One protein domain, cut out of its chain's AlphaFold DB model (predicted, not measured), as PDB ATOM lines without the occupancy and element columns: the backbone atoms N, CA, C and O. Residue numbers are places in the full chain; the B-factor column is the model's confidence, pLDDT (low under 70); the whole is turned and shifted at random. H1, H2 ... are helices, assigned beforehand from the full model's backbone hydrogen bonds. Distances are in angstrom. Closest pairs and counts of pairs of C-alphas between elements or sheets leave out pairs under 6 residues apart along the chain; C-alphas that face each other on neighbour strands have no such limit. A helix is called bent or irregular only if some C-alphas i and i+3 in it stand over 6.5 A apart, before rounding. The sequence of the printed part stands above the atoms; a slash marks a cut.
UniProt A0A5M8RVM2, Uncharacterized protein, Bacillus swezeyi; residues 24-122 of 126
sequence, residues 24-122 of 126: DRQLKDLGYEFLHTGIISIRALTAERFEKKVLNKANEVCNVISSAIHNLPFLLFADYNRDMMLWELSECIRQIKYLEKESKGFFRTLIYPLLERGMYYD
ATOM      1  N   ASP A  24     177.845 199.210 142.504       93.19
ATOM      2  CA  ASP A  24     176.983 198.269 143.241       93.19
ATOM      3  C   ASP A  24     177.421 196.809 143.125       93.19
ATOM      4  O   ASP A  24     177.273 196.037 144.070       93.19
ATOM      5  N   ARG A  25     177.975 196.415 141.976       93.25
ATOM      6  CA  ARG A  25     178.498 195.060 141.793       93.25
ATOM      7  C   ARG A  25     179.715 194.834 142.684       93.25
ATOM      8  O   ARG A  25     179.742 193.849 143.407       93.25
ATOM      9  N   GLN A  26     180.664 195.765 142.680       91.81
ATOM     10  CA  GLN A  26     181.856 195.705 143.527       91.81
ATOM     11  C   GLN A  26     181.500 195.704 145.021       91.81
ATOM     12  O   GLN A  26     182.086 194.941 145.780       91.81
ATOM     13  N   LEU A  27     180.502 196.492 145.443       91.56
ATOM     14  CA  LEU A  27     180.012 196.474 146.828       91.56
ATOM     15  C   LEU A  27     179.383 195.134 147.210       91.56
ATOM     16  O   LEU A  27     179.605 194.650 148.317       91.56
ATOM     17  N   LYS A  28     178.613 194.517 146.308       92.31
ATOM     18  CA  LYS A  28     178.052 193.178 146.535       92.31
ATOM     19  C   LYS A  28     179.142 192.116 146.603       92.31
ATOM     20  O   LYS A  28     179.108 191.297 147.515       92.31
ATOM     21  N   ASP A  29     180.112 192.159 145.692       91.06
ATOM     22  CA  ASP A  29     181.258 191.244 145.678       91.06
ATOM     23  C   ASP A  29     182.047 191.353 146.994       91.06
ATOM     24  O   ASP A  29     182.294 190.344 147.659       91.06
ATOM     25  N   LEU A  30     182.317 192.580 147.450       89.56
ATOM     26  CA  LEU A  30     182.922 192.832 148.754       89.56
ATOM     27  C   LEU A  30     182.054 192.301 149.905       89.56
ATOM     28  O   LEU A  30     182.561 191.635 150.804       89.56
ATOM     29  N   GLY A  31     180.742 192.541 149.871       90.44
ATOM     30  CA  GLY A  31     179.807 192.029 150.872       90.44
ATOM     31  C   GLY A  31     179.778 190.500 150.950       90.44
ATOM     32  O   GLY A  31     179.779 189.948 152.053       90.44
ATOM     33  N   TYR A  32     179.830 189.797 149.815       90.12
ATOM     34  CA  TYR A  32     179.952 188.336 149.782       90.12
ATOM     35  C   TYR A  32     181.256 187.863 150.413       90.12
ATOM     36  O   TYR A  32     181.262 186.909 151.198       90.12
ATOM     37  N   GLU A  33     182.360 188.533 150.098       87.44
ATOM     38  CA  GLU A  33     183.656 188.210 150.678       87.44
ATOM     39  C   GLU A  33     183.679 188.441 152.190       87.44
ATOM     40  O   GLU A  33     184.193 187.588 152.917       87.44
ATOM     41  N   PHE A  34     183.081 189.531 152.671       88.38
ATOM     42  CA  PHE A  34     182.938 189.837 154.096       88.38
ATOM     43  C   PHE A  34     182.103 188.799 154.826       88.38
ATOM     44  O   PHE A  34     182.531 188.275 155.854       88.38
ATOM     45  N   LEU A  35     180.942 188.448 154.276       89.25
ATOM     46  CA  LEU A  35     180.080 187.422 154.847       89.25
ATOM     47  C   LEU A  35     180.826 186.085 154.954       89.25
ATOM     48  O   LEU A  35     180.852 185.457 156.015       89.25
ATOM     49  N   HIS A  36     181.486 185.668 153.874       88.19
ATOM     50  CA  HIS A  36     182.213 184.403 153.833       88.19
ATOM     51  C   HIS A  36     183.419 184.388 154.786       88.19
ATOM     52  O   HIS A  36     183.597 183.447 155.564       88.19
ATOM     53  N   THR A  37     184.249 185.432 154.763       86.19
ATOM     54  CA  THR A  37     185.435 185.518 155.632       86.19
ATOM     55  C   THR A  37     185.077 185.728 157.099       86.19
ATOM     56  O   THR A  37     185.758 185.180 157.968       86.19
ATOM     57  N   GLY A  38     183.980 186.428 157.392       88.06
ATOM     58  CA  GLY A  38     183.418 186.568 158.734       88.06
ATOM     59  C   GLY A  38     183.064 185.215 159.342       88.06
ATOM     60  O   GLY A  38     183.517 184.889 160.441       88.06
ATOM     61  N   ILE A  39     182.351 184.375 158.585       88.25
ATOM     62  CA  ILE A  39     182.004 183.007 159.000       88.25
ATOM     63  C   ILE A  39     183.265 182.165 159.246       88.25
ATOM     64  O   ILE A  39     183.344 181.454 160.251       88.25
ATOM     65  N   ILE A  40     184.266 182.241 158.361       86.44
ATOM     66  CA  ILE A  40     185.537 181.515 158.535       86.44
ATOM     67  C   ILE A  40     186.258 181.965 159.809       86.44
ATOM     68  O   ILE A  40     186.710 181.118 160.578       86.44
ATOM     69  N   SER A  41     186.325 183.274 160.055       87.31
ATOM     70  CA  SER A  41     187.013 183.850 161.216       87.31
ATOM     71  C   SER A  41     186.358 183.413 162.528       87.31
ATOM     72  O   SER A  41     187.052 182.977 163.446       87.31
ATOM     73  N   ILE A  42     185.019 183.433 162.599       88.62
ATOM     74  CA  ILE A  42     184.266 182.913 163.755       88.62
ATOM     75  C   ILE A  42     184.597 181.435 163.978       88.62
ATOM     76  O   ILE A  42     184.937 181.032 165.091       88.62
ATOM     77  N   ARG A  43     184.553 180.614 162.922       86.62
ATOM     78  CA  ARG A  43     184.880 179.184 163.030       86.62
ATOM     79  C   ARG A  43     186.302 178.965 163.536       86.62
ATOM     80  O   ARG A  43     186.489 178.141 164.423       86.62
ATOM     81  N   ALA A  44     187.275 179.709 163.018       85.25
ATOM     82  CA  ALA A  44     188.668 179.608 163.439       85.25
ATOM     83  C   ALA A  44     188.840 179.985 164.920       85.25
ATOM     84  O   ALA A  44     189.421 179.217 165.679       85.25
ATOM     85  N   LEU A  45     188.254 181.103 165.359       86.88
ATOM     86  CA  LEU A  45     188.281 181.528 166.763       86.88
ATOM     87  C   LEU A  45     187.643 180.489 167.693       86.88
ATOM     88  O   LEU A  45     188.193 180.181 168.744       86.88
ATOM     89  N   THR A  46     186.501 179.920 167.310       86.12
ATOM     90  CA  THR A  46     185.800 178.922 168.142       86.12
ATOM     91  C   THR A  46     186.477 177.548 168.179       86.12
ATOM     92  O   THR A  46     186.194 176.765 169.085       86.12
ATOM     93  N   ALA A  47     187.360 177.240 167.224       84.75
ATOM     94  CA  ALA A  47     188.113 175.986 167.195       84.75
ATOM     95  C   ALA A  47     189.323 175.989 168.148       84.75
ATOM     96  O   ALA A  47     189.808 174.924 168.537       84.75
ATOM     97  N   GLU A  48     189.802 177.172 168.532       84.81
ATOM     98  CA  GLU A  48     190.970 177.344 169.388       84.81
ATOM     99  C   GLU A  48     190.655 177.129 170.876       84.81
ATOM    100  O   GLU A  48     189.579 177.457 171.383       84.81
ATOM    101  N   ARG A  49     191.639 176.607 171.620       86.00
ATOM    102  CA  ARG A  49     191.559 176.486 173.084       86.00
ATOM    103  C   ARG A  49     192.291 177.643 173.747       86.00
ATOM    104  O   ARG A  49     193.495 177.580 173.977       86.00
ATOM    105  N   PHE A  50     191.546 178.682 174.103       86.69
ATOM    106  CA  PHE A  50     192.094 179.842 174.800       86.69
ATOM    107  C   PHE A  50     192.097 179.676 176.322       86.69
ATOM    108  O   PHE A  50     191.162 179.142 176.920       86.69
ATOM    109  N   GLU A  51     193.117 180.233 176.973       87.94
ATOM    110  CA  GLU A  51     193.078 180.484 178.413       87.94
ATOM    111  C   GLU A  51     191.934 181.449 178.759       87.94
ATOM    112  O   GLU A  51     191.608 182.343 177.978       87.94
ATOM    113  N   LYS A  52     191.355 181.338 179.961       83.06
ATOM    114  CA  LYS A  52     190.157 182.101 180.374       83.06
ATOM    115  C   LYS A  52     190.248 183.613 180.108       83.06
ATOM    116  O   LYS A  52     189.269 184.222 179.690       83.06
ATOM    117  N   LYS A  53     191.420 184.220 180.334       78.12
ATOM    118  CA  LYS A  53     191.649 185.658 180.107       78.12
ATOM    119  C   LYS A  53     191.554 186.038 178.623       78.12
ATOM    120  O   LYS A  53     191.051 187.109 178.303       78.12
ATOM    121  N   VAL A  54     192.020 185.160 177.741       83.81
ATOM    122  CA  VAL A  54     192.023 185.346 176.283       83.81
ATOM    123  C   VAL A  54     190.678 184.948 175.678       83.81
ATOM    124  O   VAL A  54     190.201 185.620 174.771       83.81
ATOM    125  N   LEU A  55     190.020 183.924 176.232       86.12
ATOM    126  CA  LEU A  55     188.711 183.440 175.791       86.12
ATOM    127  C   LEU A  55     187.646 184.540 175.809       86.12
ATOM    128  O   LEU A  55     186.876 184.664 174.864       86.12
ATOM    129  N   ASN A  56     187.626 185.376 176.850       85.19
ATOM    130  CA  ASN A  56     186.689 186.500 176.916       85.19
ATOM    131  C   ASN A  56     186.895 187.484 175.754       85.19
ATOM    132  O   ASN A  56     185.918 187.924 175.156       85.19
ATOM    133  N   LYS A  57     188.153 187.784 175.401       83.94
ATOM    134  CA  LYS A  57     188.471 188.667 174.271       83.94
ATOM    135  C   LYS A  57     188.160 187.993 172.931       83.94
ATOM    136  O   LYS A  57     187.623 188.641 172.046       83.94
ATOM    137  N   ALA A  58     188.414 186.691 172.799       86.25
ATOM    138  CA  ALA A  58     188.041 185.926 171.609       86.25
ATOM    139  C   ALA A  58     186.518 185.928 171.387       86.25
ATOM    140  O   ALA A  58     186.059 186.155 170.272       86.25
ATOM    141  N   ASN A  59     185.731 185.754 172.454       87.62
ATOM    142  CA  ASN A  59     184.270 185.836 172.397       87.62
ATOM    143  C   ASN A  59     183.784 187.242 172.019       87.62
ATOM    144  O   ASN A  59     182.848 187.372 171.239       87.62
ATOM    145  N   GLU A  60     184.424 188.291 172.540       86.19
ATOM    146  CA  GLU A  60     184.136 189.675 172.150       86.19
ATOM    147  C   GLU A  60     184.380 189.893 170.648       86.19
ATOM    148  O   GLU A  60     183.516 190.433 169.958       86.19
ATOM    149  N   VAL A  61     185.497 189.380 170.120       86.06
ATOM    150  CA  VAL A  61     185.800 189.418 168.682       86.06
ATOM    151  C   VAL A  61     184.743 188.663 167.871       86.06
ATOM    152  O   VAL A  61     184.233 189.203 166.891       86.06
ATOM    153  N   CYS A  62     184.357 187.454 168.290       88.69
ATOM    154  CA  CYS A  62     183.295 186.686 167.634       88.69
ATOM    155  C   CYS A  62     181.962 187.439 167.608       88.69
ATOM    156  O   CYS A  62     181.302 187.469 166.572       88.69
ATOM    157  N   ASN A  63     181.573 188.060 168.724       89.06
ATOM    158  CA  ASN A  63     180.317 188.800 168.824       89.06
ATOM    159  C   ASN A  63     180.297 190.008 167.888       89.06
ATOM    160  O   ASN A  63     179.291 190.248 167.223       89.06
ATOM    161  N   VAL A  64     181.405 190.742 167.804       83.50
ATOM    162  CA  VAL A  64     181.529 191.884 166.895       83.50
ATOM    163  C   VAL A  64     181.467 191.438 165.437       83.50
ATOM    164  O   VAL A  64     180.651 191.971 164.690       83.50
ATOM    165  N   ILE A  65     182.246 190.423 165.038       84.69
ATOM    166  CA  ILE A  65     182.204 189.894 163.663       84.69
ATOM    167  C   ILE A  65     180.785 189.417 163.335       84.69
ATOM    168  O   ILE A  65     180.250 189.771 162.289       84.69
ATOM    169  N   SER A  66     180.153 188.662 164.238       88.12
ATOM    170  CA  SER A  66     178.791 188.155 164.048       88.12
ATOM    171  C   SER A  66     177.767 189.278 163.910       88.12
ATOM    172  O   SER A  66     176.874 189.167 163.077       88.12
ATOM    173  N   SER A  67     177.879 190.335 164.717       85.50
ATOM    174  CA  SER A  67     176.961 191.477 164.660       85.50
ATOM    175  C   SER A  67     177.120 192.223 163.340       85.50
ATOM    176  O   SER A  67     176.132 192.533 162.687       85.50
ATOM    177  N   ALA A  68     178.365 192.431 162.912       75.06
ATOM    178  CA  ALA A  68     178.681 193.181 161.710       75.06
ATOM    179  C   ALA A  68     178.307 192.449 160.407       75.06
ATOM    180  O   ALA A  68     177.990 193.087 159.410       75.06
ATOM    181  N   ILE A  69     178.316 191.110 160.388       84.44
ATOM    182  CA  ILE A  69     177.898 190.344 159.199       84.44
ATOM    183  C   ILE A  69     176.413 189.953 159.213       84.44
ATOM    184  O   ILE A  69     175.928 189.434 158.209       84.44
ATOM    185  N   HIS A  70     175.685 190.179 160.313       87.38
ATOM    186  CA  HIS A  70     174.304 189.708 160.489       87.38
ATOM    187  C   HIS A  70     173.338 190.258 159.428       87.38
ATOM    188  O   HIS A  70     172.464 189.536 158.952       87.38
ATOM    189  N   ASN A  71     173.511 191.522 159.036       87.06
ATOM    190  CA  ASN A  71     172.608 192.198 158.103       87.06
ATOM    191  C   ASN A  71     172.990 191.975 156.630       87.06
ATOM    192  O   ASN A  71     172.155 192.153 155.739       87.06
ATOM    193  N   LEU A  72     174.217 191.512 156.358       90.69
ATOM    194  CA  LEU A  72     174.715 191.313 154.996       90.69
ATOM    195  C   LEU A  72     173.869 190.330 154.170       90.69
ATOM    196  O   LEU A  72     173.570 190.665 153.028       90.69
ATOM    197  N   PRO A  73     173.417 189.161 154.674       92.12
ATOM    198  CA  PRO A  73     172.583 188.258 153.883       92.12
ATOM    199  C   PRO A  73     171.305 188.921 153.358       92.12
ATOM    200  O   PRO A  73     170.955 188.748 152.192       92.12
ATOM    201  N   PHE A  74     170.623 189.712 154.187       92.12
ATOM    202  CA  PHE A  74     169.411 190.409 153.760       92.12
ATOM    203  C   PHE A  74     169.717 191.416 152.642       92.12
ATOM    204  O   PHE A  74     169.080 191.374 151.587       92.12
ATOM    205  N   LEU A  75     170.752 192.239 152.830       92.06
ATOM    206  CA  LEU A  75     171.173 193.248 151.855       92.06
ATOM    207  C   LEU A  75     171.726 192.641 150.553       92.06
ATOM    208  O   LEU A  75     171.634 193.251 149.489       92.06
ATOM    209  N   LEU A  76     172.318 191.448 150.610       91.88
ATOM    210  CA  LEU A  76     172.909 190.781 149.448       91.88
ATOM    211  C   LEU A  76     171.885 189.999 148.619       91.88
ATOM    212  O   LEU A  76     172.053 189.896 147.403       91.88
ATOM    213  N   PHE A  77     170.863 189.421 149.257       90.69
ATOM    214  CA  PHE A  77     169.987 188.437 148.611       90.69
ATOM    215  C   PHE A  77     168.513 188.840 148.527       90.69
ATOM    216  O   PHE A  77     167.829 188.360 147.625       90.69
ATOM    217  N   ALA A  78     168.012 189.668 149.447       91.44
ATOM    218  CA  ALA A  78     166.582 189.959 149.557       91.44
ATOM    219  C   ALA A  78     166.235 191.384 149.112       91.44
ATOM    220  O   ALA A  78     165.364 191.552 148.261       91.44
ATOM    221  N   ASP A  79     166.913 192.390 149.664       92.81
ATOM    222  CA  ASP A  79     166.609 193.798 149.406       92.81
ATOM    223  C   ASP A  79     167.893 194.632 149.425       92.81
ATOM    224  O   ASP A  79     168.390 195.052 150.472       92.81
ATOM    225  N   TYR A  80     168.489 194.804 148.245       93.44
ATOM    226  CA  TYR A  80     169.744 195.532 148.127       93.44
ATOM    227  C   TYR A  80     169.528 197.033 148.304       93.44
ATOM    228  O   TYR A  80     168.943 197.695 147.446       93.44
ATOM    229  N   ASN A  81     170.108 197.569 149.375       93.75
ATOM    230  CA  ASN A  81     170.202 198.995 149.645       93.75
ATOM    231  C   ASN A  81     171.680 199.399 149.747       93.75
ATOM    232  O   ASN A  81     172.407 198.916 150.617       93.75
ATOM    233  N   ARG A  82     172.123 200.283 148.846       93.56
ATOM    234  CA  ARG A  82     173.523 200.712 148.739       93.56
ATOM    235  C   ARG A  82     174.011 201.438 149.991       93.56
ATOM    236  O   ARG A  82     175.089 201.120 150.477       93.56
ATOM    237  N   ASP A  83     173.232 202.381 150.510       92.12
ATOM    238  CA  ASP A  83     173.634 203.193 151.663       92.12
ATOM    239  C   ASP A  83     173.754 202.327 152.920       92.12
ATOM    240  O   ASP A  83     174.727 202.434 153.663       92.12
ATOM    241  N   MET A  84     172.817 201.391 153.109       91.75
ATOM    242  CA  MET A  84     172.915 200.394 154.176       91.75
ATOM    243  C   MET A  84     174.117 199.469 153.978       91.75
ATOM    244  O   MET A  84     174.839 199.217 154.935       91.75
ATOM    245  N   MET A  85     174.386 199.003 152.753       91.50
ATOM    246  CA  MET A  85     175.564 198.173 152.467       91.50
ATOM    247  C   MET A  85     176.867 198.907 152.808       91.50
ATOM    248  O   MET A  85     177.751 198.336 153.442       91.50
ATOM    249  N   LEU A  86     176.982 200.178 152.416       91.19
ATOM    250  CA  LEU A  86     178.132 201.023 152.738       91.19
ATOM    251  C   LEU A  86     178.312 201.167 154.247       91.19
ATOM    252  O   LEU A  86     179.430 201.009 154.738       91.19
ATOM    253  N   TRP A  87     177.225 201.432 154.970       89.81
ATOM    254  CA  TRP A  87     177.256 201.583 156.419       89.81
ATOM    255  C   TRP A  87     177.682 200.289 157.122       89.81
ATOM    256  O   TRP A  87     178.636 200.307 157.896       89.81
ATOM    257  N   GLU A  88     177.052 199.155 156.797       88.62
ATOM    258  CA  GLU A  88     177.363 197.848 157.398       88.62
ATOM    259  C   GLU A  88     178.821 197.444 157.157       88.62
ATOM    260  O   GLU A  88     179.532 197.049 158.084       88.62
ATOM    261  N   LEU A  89     179.305 197.582 155.918       88.69
ATOM    262  CA  LEU A  89     180.692 197.263 155.580       88.69
ATOM    263  C   LEU A  89     181.675 198.207 156.281       88.69
ATOM    264  O   LEU A  89     182.698 197.750 156.797       88.69
ATOM    265  N   SER A  90     181.362 199.502 156.348       87.88
ATOM    266  CA  SER A  90     182.226 200.489 157.004       87.88
ATOM    267  C   SER A  90     182.323 200.248 158.506       87.88
ATOM    268  O   SER A  90     183.426 200.218 159.060       87.88
ATOM    269  N   GLU A  91     181.188 200.001 159.160       86.50
ATOM    270  CA  GLU A  91     181.132 199.664 160.580       86.50
ATOM    271  C   GLU A  91     181.855 198.352 160.878       86.50
ATOM    272  O   GLU A  91     182.648 198.289 161.821       86.50
ATOM    273  N   CYS A  92     181.674 197.333 160.036       84.62
ATOM    274  CA  CYS A  92     182.390 196.066 160.150       84.62
ATOM    275  C   CYS A  92     183.911 196.267 160.108       84.62
ATOM    276  O   CYS A  92     184.624 195.865 161.033       84.62
ATOM    277  N   ILE A  93     184.419 196.953 159.076       85.12
ATOM    278  CA  ILE A  93     185.854 197.237 158.915       85.12
ATOM    279  C   ILE A  93     186.389 198.018 160.119       85.12
ATOM    280  O   ILE A  93     187.452 197.683 160.654       85.12
ATOM    281  N   ARG A  94     185.661 199.048 160.565       85.44
ATOM    282  CA  ARG A  94     186.054 199.889 161.702       85.44
ATOM    283  C   ARG A  94     186.176 199.070 162.984       85.44
ATOM    284  O   ARG A  94     187.193 199.158 163.675       85.44
ATOM    285  N   GLN A  95     185.164 198.265 163.297       83.81
ATOM    286  CA  GLN A  95     185.130 197.485 164.532       83.81
ATOM    287  C   GLN A  95     186.192 196.375 164.537       83.81
ATOM    288  O   GLN A  95     186.871 196.185 165.547       83.81
ATOM    289  N   ILE A  96     186.419 195.701 163.406       80.81
ATOM    290  CA  ILE A  96     187.473 194.679 163.284       80.81
ATOM    291  C   ILE A  96     188.863 195.295 163.497       80.81
ATOM    292  O   ILE A  96     189.671 194.739 164.242       80.81
ATOM    293  N   LYS A  97     189.142 196.465 162.907       80.38
ATOM    294  CA  LYS A  97     190.412 197.184 163.117       80.38
ATOM    295  C   LYS A  97     190.612 197.613 164.564       80.38
ATOM    296  O   LYS A  97     191.705 197.464 165.111       80.38
ATOM    297  N   TYR A  98     189.561 198.140 165.192       82.06
ATOM    298  CA  TYR A  98     189.599 198.502 166.605       82.06
ATOM    299  C   TYR A  98     189.965 197.288 167.471       82.06
ATOM    300  O   TYR A  98     190.885 197.358 168.288       82.06
ATOM    301  N   LEU A  99     189.325 196.145 167.224       76.38
ATOM    302  CA  LEU A  99     189.604 194.907 167.945       76.38
ATOM    303  C   LEU A  99     191.005 194.353 167.692       76.38
ATOM    304  O   LEU A  99     191.622 193.831 168.626       76.38
ATOM    305  N   GLU A 100     191.530 194.463 166.469       79.38
ATOM    306  CA  GLU A 100     192.918 194.098 166.169       79.38
ATOM    307  C   GLU A 100     193.888 194.921 167.033       79.38
ATOM    308  O   GLU A 100     194.785 194.355 167.670       79.38
ATOM    309  N   LYS A 101     193.666 196.242 167.112       81.94
ATOM    310  CA  LYS A 101     194.470 197.179 167.911       81.94
ATOM    311  C   LYS A 101     194.383 196.862 169.404       81.94
ATOM    312  O   LYS A 101     195.419 196.729 170.059       81.94
ATOM    313  N   GLU A 102     193.176 196.684 169.939       80.31
ATOM    314  CA  GLU A 102     192.961 196.340 171.351       80.31
ATOM    315  C   GLU A 102     193.586 194.999 171.735       80.31
ATOM    316  O   GLU A 102     194.185 194.855 172.803       80.31
ATOM    317  N   SER A 103     193.486 194.018 170.842       76.81
ATOM    318  CA  SER A 103     194.048 192.685 171.049       76.81
ATOM    319  C   SER A 103     195.553 192.639 170.779       76.81
ATOM    320  O   SER A 103     196.137 191.559 170.815       76.81
ATOM    321  N   LYS A 104     196.199 193.781 170.495       82.12
ATOM    322  CA  LYS A 104     197.626 193.892 170.145       82.12
ATOM    323  C   LYS A 104     198.036 192.919 169.033       82.12
ATOM    324  O   LYS A 104     199.109 192.322 169.086       82.12
ATOM    325  N   GLY A 105     197.150 192.714 168.059       77.38
ATOM    326  CA  GLY A 105     197.355 191.785 166.948       77.38
ATOM    327  C   GLY A 105     197.247 190.298 167.307       77.38
ATOM    328  O   GLY A 105     197.503 189.465 166.445       77.38
ATOM    329  N   PHE A 106     196.838 189.934 168.527       79.56
ATOM    330  CA  PHE A 106     196.772 188.536 168.975       79.56
ATOM    331  C   PHE A 106     195.889 187.655 168.077       79.56
ATOM    332  O   PHE A 106     196.261 186.536 167.742       79.56
ATOM    333  N   PHE A 107     194.748 188.180 167.629       80.31
ATOM    334  CA  PHE A 107     193.843 187.463 166.728       80.31
ATOM    335  C   PHE A 107     194.113 187.741 165.252       80.31
ATOM    336  O   PHE A 107     193.362 187.249 164.415       80.31
ATOM    337  N   ARG A 108     195.158 188.514 164.912       79.81
ATOM    338  CA  ARG A 108     195.375 189.037 163.555       79.81
ATOM    339  C   ARG A 108     195.290 187.936 162.515       79.81
ATOM    340  O   ARG A 108     194.500 188.079 161.606       79.81
ATOM    341  N   THR A 109     196.002 186.821 162.678       77.00
ATOM    342  CA  THR A 109     195.971 185.698 161.721       77.00
ATOM    343  C   THR A 109     194.572 185.102 161.534       77.00
ATOM    344  O   THR A 109     194.232 184.667 160.439       77.00
ATOM    345  N   LEU A 110     193.745 185.113 162.583       77.75
ATOM    346  CA  LEU A 110     192.394 184.548 162.577       77.75
ATOM    347  C   LEU A 110     191.363 185.488 161.936       77.75
ATOM    348  O   LEU A 110     190.345 185.010 161.448       77.75
ATOM    349  N   ILE A 111     191.632 186.800 161.911       76.50
ATOM    350  CA  ILE A 111     190.765 187.832 161.306       76.50
ATOM    351  C   ILE A 111     191.384 188.481 160.057       76.50
ATOM    352  O   ILE A 111     190.766 189.331 159.420       76.50
ATOM    353  N   TYR A 112     192.604 188.086 159.688       70.81
ATOM    354  CA  TYR A 112     193.373 188.627 158.569       70.81
ATOM    355  C   TYR A 112     192.600 188.614 157.247       70.81
ATOM    356  O   TYR A 112     192.632 189.628 156.547       70.81
ATOM    357  N   PRO A 113     191.831 187.552 156.920       67.94
ATOM    358  CA  PRO A 113     191.035 187.535 155.696       67.94
ATOM    359  C   PRO A 113     190.003 188.671 155.604       67.94
ATOM    360  O   PRO A 113     189.703 189.110 154.496       67.94
ATOM    361  N   LEU A 114     189.485 189.163 156.738       69.06
ATOM    362  CA  LEU A 114     188.576 190.319 156.783       69.06
ATOM    363  C   LEU A 114     189.333 191.637 156.566       69.06
ATOM    364  O   LEU A 114     188.872 192.512 155.834       69.06
ATOM    365  N   LEU A 115     190.507 191.772 157.188       65.12
ATOM    366  CA  LEU A 115     191.327 192.983 157.128       65.12
ATOM    367  C   LEU A 115     191.906 193.227 155.732       65.12
ATOM    368  O   LEU A 115     191.909 194.368 155.274       65.12
ATOM    369  N   GLU A 116     192.382 192.184 155.050       66.81
ATOM    370  CA  GLU A 116     192.927 192.342 153.701       66.81
ATOM    371  C   GLU A 116     191.839 192.673 152.678       66.81
ATOM    372  O   GLU A 116     191.993 193.593 151.878       66.81
ATOM    373  N   ARG A 117     190.708 191.967 152.698       63.38
ATOM    374  CA  ARG A 117     189.694 192.122 151.643       63.38
ATOM    375  C   ARG A 117     188.899 193.418 151.758       63.38
ATOM    376  O   ARG A 117     188.550 193.997 150.736       63.38
ATOM    377  N   GLY A 118     188.717 193.941 152.973       55.53
ATOM    378  CA  GLY A 118     188.123 195.266 153.198       55.53
ATOM    379  C   GLY A 118     188.990 196.445 152.778       55.53
ATOM    380  O   GLY A 118     188.472 197.536 152.574       55.53
ATOM    381  N   MET A 119     190.305 196.240 152.672       53.75
ATOM    382  CA  MET A 119     191.287 197.310 152.469       53.75
ATOM    383  C   MET A 119     191.966 197.269 151.099       53.75
ATOM    384  O   MET A 119     192.316 198.317 150.567       53.75
ATOM    385  N   TYR A 120     192.165 196.080 150.525       52.12
ATOM    386  CA  TYR A 120     192.970 195.882 149.314       52.12
ATOM    387  C   TYR A 120     192.153 195.644 148.040       52.12
ATOM    388  O   TYR A 120     192.749 195.410 146.985       52.12
ATOM    389  N   TYR A 121     190.822 195.783 148.076       50.16
ATOM    390  CA  TYR A 121     190.023 195.782 146.839       50.16
ATOM    391  C   TYR A 121     190.411 196.921 145.870       50.16
ATOM    392  O   TYR A 121     190.063 196.869 144.695       50.16
ATOM    393  N   ASP A 122     191.181 197.912 146.342       45.22
ATOM    394  CA  ASP A 122     191.666 199.061 145.567       45.22
ATOM    395  C   ASP A 122     193.026 198.835 144.861       45.22
ATOM    396  O   ASP A 122     193.482 199.706 144.129       45.22
TER     397      ASP A 122
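Overview. This is residues 24 to 122 of the 126 residues of an uncharacterized protein of Bacillus swezeyi (UniProt A0A5M8RVM2). Four helices, H1, H2, H4 and H5, form an elongated up-and-down bundle, each running against the one before. Short H3 packs on H1 and H4 near one end. The 99 printed residues hold five named helices, H1 to H5 in order, and no named strand: all helix, compact, radius of gyration of the C-alphas 13.5 A, spans 42 by 26 by 17 A.

Arrangement. Start at H1, residues 24 to 47; it touches H5, residues 108 to 120, opposite ways at a shallow tilt of 5 degrees, closest C-alphas Ser 41 and Ile 111, 5.5 A. Residues 34 to 45 of H1 touch H2, residues 52 to 69, in a hairpin, closest C-alphas Ile 42 and Cys 62, 5.5 A. Residues 61 to 69 of H2 touch H4, residues 82 to 102, closest C-alphas Ala 68 and Cys 92, 5.0 A. Residues 28 to 35 of H1 touch H3, residues 72 to 77, closest C-alphas Lys 28 and Leu 76, 6.4 A. H5 is irregular, with C-alphas 110 and 113 7.6 A apart. Every O i to N i+4 pair is within hydrogen-bond range in H1, H3 and H4, against 13 of 14 in H2 and 5 of 9 in H5.

Along the chain. Find C-alpha 24 at (176.983, 198.269, 143.241); H1 runs 34.6 A from there. H2 spans 25.8 A, H4 30.1 A; H5 ends at C-alpha 120, (192.970, 195.882, 149.314).

Size, cuts and confidence. The printed part has no cut, and its four links between helices are tight. Residues 113 to 122 have pLDDT under 70.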